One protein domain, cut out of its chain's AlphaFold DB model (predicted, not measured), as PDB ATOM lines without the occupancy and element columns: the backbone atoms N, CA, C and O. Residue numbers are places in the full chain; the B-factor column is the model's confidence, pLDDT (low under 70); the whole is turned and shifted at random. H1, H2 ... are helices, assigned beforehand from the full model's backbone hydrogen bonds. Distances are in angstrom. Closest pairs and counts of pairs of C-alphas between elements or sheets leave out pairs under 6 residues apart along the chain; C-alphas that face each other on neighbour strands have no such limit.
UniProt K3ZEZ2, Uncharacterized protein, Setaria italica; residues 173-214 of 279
ATOM      1  N   PRO A 173     292.923 246.419 241.026       64.12
ATOM      2  CA  PRO A 173     294.017 246.776 240.131       64.12
ATOM      3  C   PRO A 173     294.171 248.295 239.987       64.12
ATOM      4  O   PRO A 173     295.289 248.763 239.765       64.12
ATOM      5  N   ASP A 174     293.090 249.054 240.183       63.97
ATOM      6  CA  ASP A 174     293.078 250.507 240.018       63.97
ATOM      7  C   ASP A 174     293.755 251.198 241.218       63.97
ATOM      8  O   ASP A 174     294.507 252.160 241.066       63.97
ATOM      9  N   VAL A 175     293.590 250.637 242.421       63.62
ATOM     10  CA  VAL A 175     294.143 251.189 243.673       63.62
ATOM     11  C   VAL A 175     295.607 250.782 243.893       63.62
ATOM     12  O   VAL A 175     296.393 251.539 244.471       63.62
ATOM     13  N   GLY A 176     295.996 249.577 243.468       58.34
ATOM     14  CA  GLY A 176     297.322 249.017 243.751       58.34
ATOM     15  C   GLY A 176     298.441 249.541 242.848       58.34
ATOM     16  O   GLY A 176     299.593 249.634 243.281       58.34
ATOM     17  N   LEU A 177     298.121 249.908 241.604       58.53
ATOM     18  CA  LEU A 177     299.115 250.160 240.558       58.53
ATOM     19  C   LEU A 177     299.260 251.637 240.172       58.53
ATOM     20  O   LEU A 177     299.645 251.920 239.047       58.53
ATOM     21  N   ASN A 178     299.020 252.592 241.081       56.09
ATOM     22  CA  ASN A 178     299.139 254.035 240.786       56.09
ATOM     23  C   ASN A 178     298.523 254.397 239.413       56.09
ATOM     24  O   ASN A 178     299.169 255.090 238.622       56.09
ATOM     25  N   ALA A 179     297.338 253.862 239.095       56.75
ATOM     26  CA  ALA A 179     296.731 253.987 237.768       56.75
ATOM     27  C   ALA A 179     296.495 255.461 237.377       56.75
ATOM     28  O   ALA A 179     296.581 255.829 236.205       56.75
ATOM     29  N   ASP A 180     296.313 256.310 238.390       56.81
ATOM     30  CA  ASP A 180     295.894 257.703 238.246       56.81
ATOM     31  C   ASP A 180     297.069 258.697 238.281       56.81
ATOM     32  O   ASP A 180     296.892 259.889 238.032       56.81
ATOM     33  N   ALA A 181     298.283 258.235 238.605       60.69
ATOM     34  CA  ALA A 181     299.464 259.088 238.668       60.69
ATOM     35  C   ALA A 181     300.177 259.123 237.308       60.69
ATOM     36  O   ALA A 181     300.499 258.082 236.728       60.69
ATOM     37  N   GLU A 182     300.484 260.320 236.802       57.00
ATOM     38  CA  GLU A 182     301.431 260.472 235.692       57.00
ATOM     39  C   GLU A 182     302.754 259.769 236.044       57.00
ATOM     40  O   GLU A 182     303.382 260.065 237.061       57.00
ATOM     41  N   GLY A 183     303.150 258.786 235.225       61.50
ATOM     42  CA  GLY A 183     304.333 257.951 235.470       61.50
ATOM     43  C   GLY A 183     304.104 256.711 236.346       61.50
ATOM     44  O   GLY A 183     305.080 256.078 236.754       61.50
ATOM     45  N   GLY A 184     302.851 256.344 236.637       70.19
ATOM     46  CA  GLY A 184     302.513 255.088 237.309       70.19
ATOM     47  C   GLY A 184     303.029 253.856 236.555       70.19
ATOM     48  O   GLY A 184     303.041 253.827 235.324       70.19
ATOM     49  N   VAL A 185     303.432 252.824 237.305       65.75
ATOM     50  CA  VAL A 185     303.989 251.559 236.773       65.75
ATOM     51  C   VAL A 185     303.032 250.891 235.779       65.75
ATOM     52  O   VAL A 185     303.478 250.285 234.814       65.75
ATOM     53  N   ALA A 186     301.718 251.070 235.958       67.94
ATOM     54  CA  ALA A 186     300.698 250.580 235.030       67.94
ATOM     55  C   ALA A 186     300.803 251.158 233.605       67.94
ATOM     56  O   ALA A 186     300.273 250.566 232.672       67.94
ATOM     57  N   ARG A 187     301.453 252.317 233.425       69.50
ATOM     58  CA  ARG A 187     301.604 253.000 232.127       69.50
ATOM     59  C   ARG A 187     302.994 252.817 231.514       69.50
ATOM     60  O   ARG A 187     303.289 253.462 230.512       69.50
ATOM     61  N   TRP A 188     303.862 252.010 232.125       82.06
ATOM     62  CA  TRP A 188     305.176 251.719 231.554       82.06
ATOM     63  C   TRP A 188     305.019 250.839 230.315       82.06
ATOM     64  O   TRP A 188     304.291 249.851 230.343       82.06
ATOM     65  N   ASP A 189     305.702 251.215 229.236       83.62
ATOM     66  CA  ASP A 189     305.762 250.411 228.020       83.62
ATOM     67  C   ASP A 189     306.717 249.230 228.239       83.62
ATOM     68  O   ASP A 189     307.930 249.405 228.377       83.62
ATOM     69  N   ASP A 190     306.162 248.023 228.303       85.94
ATOM     70  CA  ASP A 190     306.899 246.775 228.483       85.94
ATOM     71  C   ASP A 190     307.339 246.141 227.152       85.94
ATOM     72  O   ASP A 190     307.934 245.056 227.150       85.94
ATOM     73  N   SER A 191     307.132 246.826 226.020       89.81
ATOM     74  CA  SER A 191     307.489 246.344 224.680       89.81
ATOM     75  C   SER A 191     308.951 245.889 224.573       89.81
ATOM     76  O   SER A 191     309.228 244.817 224.026       89.81
ATOM     77  N   GLY A 192     309.883 246.630 225.182       88.25
ATOM     78  CA  GLY A 192     311.305 246.275 225.208       88.25
ATOM     79  C   GLY A 192     311.601 244.990 225.992       88.25
ATOM     80  O   GLY A 192     312.446 244.188 225.585       88.25
ATOM     81  N   ALA A 193     310.873 244.738 227.086       85.69
ATOM     82  CA  ALA A 193     311.015 243.506 227.861       85.69
ATOM     83  C   ALA A 193     310.478 242.293 227.082       85.69
ATOM     84  O   ALA A 193     311.098 241.224 227.086       85.69
ATOM     85  N   VAL A 194     309.365 242.467 226.363       91.00
ATOM     86  CA  VAL A 194     308.795 241.439 225.482       91.00
ATOM     87  C   VAL A 194     309.766 241.089 224.354       91.00
ATOM     88  O   VAL A 194     310.012 239.905 224.103       91.00
ATOM     89  N   GLU A 195     310.366 242.086 223.701       92.62
ATOM     90  CA  GLU A 195     311.345 241.863 222.633       92.62
ATOM     91  C   GLU A 195     312.583 241.116 223.145       92.62
ATOM     92  O   GLU A 195     312.983 240.105 222.556       92.62
ATOM     93  N   ALA A 196     313.143 241.547 224.279       92.06
ATOM     94  CA  ALA A 196     314.296 240.904 224.900       92.06
ATOM     95  C   ALA A 196     314.014 239.432 225.250       92.06
ATOM     96  O   ALA A 196     314.830 238.550 224.959       92.06
ATOM     97  N   LEU A 197     312.833 239.142 225.806       93.88
ATOM     98  CA  LEU A 197     312.419 237.781 226.147       93.88
ATOM     99  C   LEU A 197     312.251 236.903 224.900       93.88
ATOM    100  O   LEU A 197     312.705 235.755 224.871       93.88
ATOM    101  N   LEU A 198     311.623 237.429 223.845       92.75
ATOM    102  CA  LEU A 198     311.456 236.711 222.582       92.75
ATOM    103  C   LEU A 198     312.801 236.458 221.893       92.75
ATOM    104  O   LEU A 198     313.012 235.369 221.353       92.75
ATOM    105  N   ALA A 199     313.724 237.418 221.933       89.75
ATOM    106  CA  ALA A 199     315.076 237.263 221.410       89.75
ATOM    107  C   ALA A 199     315.859 236.187 222.179       89.75
ATOM    108  O   ALA A 199     316.447 235.299 221.557       89.75
ATOM    109  N   ALA A 200     315.811 236.199 223.514       90.69
ATOM    110  CA  ALA A 200     316.431 235.174 224.354       90.69
ATOM    111  C   ALA A 200     315.851 233.779 224.075       90.69
ATOM    112  O   ALA A 200     316.598 232.821 223.874       90.69
ATOM    113  N   LYS A 201     314.523 233.672 223.954       93.81
ATOM    114  CA  LYS A 201     313.847 232.420 223.592       93.81
ATOM    115  C   LYS A 201     314.310 231.898 222.232       93.81
ATOM    116  O   LYS A 201     314.560 230.704 222.110       93.81
ATOM    117  N   LYS A 202     314.438 232.764 221.220       88.06
ATOM    118  CA  LYS A 202     314.941 232.380 219.889       88.06
ATOM    119  C   LYS A 202     316.376 231.852 219.957       88.06
ATOM    120  O   LYS A 202     316.655 230.835 219.332       88.06
ATOM    121  N   ARG A 203     317.257 232.495 220.735       85.12
ATOM    122  CA  ARG A 203     318.649 232.047 220.943       85.12
ATOM    123  C   ARG A 203     318.704 230.663 221.587       85.12
ATOM    124  O   ARG A 203     319.323 229.764 221.035       85.12
ATOM    125  N   TYR A 204     317.968 230.477 222.678       87.81
ATOM    126  CA  TYR A 204     317.876 229.200 223.388       87.81
ATOM    127  C   TYR A 204     317.318 228.075 222.502       87.81
ATOM    128  O   TYR A 204     317.848 226.967 222.464       87.81
ATOM    129  N   TRP A 205     316.267 228.365 221.726       85.56
ATOM    130  CA  TRP A 205     315.713 227.406 220.768       85.56
ATOM    131  C   TRP A 205     316.690 227.063 219.639       85.56
ATOM    132  O   TRP A 205     316.727 225.912 219.210       85.56
ATOM    133  N   ALA A 206     317.480 228.023 219.156       83.06
ATOM    134  CA  ALA A 206     318.500 227.761 218.145       83.06
ATOM    135  C   ALA A 206     319.635 226.879 218.691       83.06
ATOM    136  O   ALA A 206     320.108 225.996 217.980       83.06
ATOM    137  N   GLU A 207     320.029 227.077 219.950       81.50
ATOM    138  CA  GLU A 207     321.060 226.289 220.631       81.50
ATOM    139  C   GLU A 207     320.640 224.824 220.812       81.50
ATOM    140  O   GLU A 207     321.372 223.913 220.430       81.50
ATOM    141  N   ILE A 208     319.419 224.585 221.299       85.50
ATOM    142  CA  ILE A 208     318.920 223.226 221.571       85.50
ATOM    143  C   ILE A 208     318.678 222.415 220.296       85.50
ATOM    144  O   ILE A 208     318.837 221.197 220.309       85.50
ATOM    145  N   ASN A 209     318.316 223.062 219.186       83.69
ATOM    146  CA  ASN A 209     318.020 222.368 217.927       83.69
ATOM    147  C   ASN A 209     319.234 222.234 216.994       83.69
ATOM    148  O   ASN A 209     319.065 222.068 215.787       83.69
ATOM    149  N   GLY A 210     320.456 222.287 217.530       64.94
ATOM    150  CA  GLY A 210     321.667 221.999 216.756       64.94
ATOM    151  C   GLY A 210     322.233 223.183 215.971       64.94
ATOM    152  O   GLY A 210     322.964 222.974 215.010       64.94
ATOM    153  N   GLY A 211     321.944 224.414 216.399       58.41
ATOM    154  CA  GLY A 211     322.739 225.597 216.084       58.41
ATOM    155  C   GLY A 211     322.721 226.024 214.618       58.41
ATOM    156  O   GLY A 211     323.642 225.738 213.856       58.41
ATOM    157  N   LEU A 212     321.772 226.889 214.252       53.94
ATOM    158  CA  LEU A 212     322.124 227.919 213.278       53.94
ATOM    159  C   LEU A 212     323.221 228.758 213.935       53.94
ATOM    160  O   LEU A 212     322.962 229.442 214.926       53.94
ATOM    161  N   LYS A 213     324.439 228.689 213.382       56.78
ATOM    162  CA  LYS A 213     325.484 229.705 213.557       56.78
ATOM    163  C   LYS A 213     324.935 231.026 213.021       56.78
ATOM    164  O   LYS A 213     325.307 231.482 211.944       56.78
ATOM    165  N   VAL A 214     323.981 231.616 213.730       55.50
ATOM    166  CA  VAL A 214     323.641 233.009 213.525       55.50
ATOM    167  C   VAL A 214     324.887 233.731 213.988       55.50
ATOM    168  O   VAL A 214     325.230 233.689 215.169       55.50
TER     169      VAL A 214
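What this domain is: This is residues 173 to 214 of the 279 residues of an uncharacterized protein of Setaria italica (UniProt K3ZEZ2). One long helix, H2, makes a shaft that stands free over its residues 191 to 202, with a loosely wound stretch, residues 177 to 190, and the tiny helix H1 beyond one end and a short tail, residues 209 to 214, that folds back at the other. The shape is a rod of 49 by 16 by 6 A, extended, with a radius of gyration of the C-alphas of 17.2 A. The printed part has 42 residues with two named helices, H1 then H2, and no named strand; the class is all helix.

Where its parts are: H2, residues 191 to 208, runs 26.0 A from C-alpha 191 at (307.489, 246.344, 224.680) to C-alpha 208 at (318.920, 223.226, 221.571). H1, residues 173 to 176, begins with C-alpha 173 at (294.017, 246.776, 240.131).

How they stand to each other: H1 and H2 are apart, with no C-alpha of the one within 8 A of the other. Residues 188 to 202, of which 191 to 202 belong to H2, stand free. In H2 every O i to N i+4 pair is within hydrogen-bond range; H1, with four residues, is too short for such a pair, and its one O i to N i+3 pair is not within range.

The domain as a whole: The C-alphas of Asp 180 and Gly 210, the two farthest apart, are 49.0 A apart. The link from H1 to H2, 14 residues, is long. The printed part has no cut. Its mean pLDDT is 75.1, with residues 173 to 183, 185 to 187 and 210 to 214 under 70.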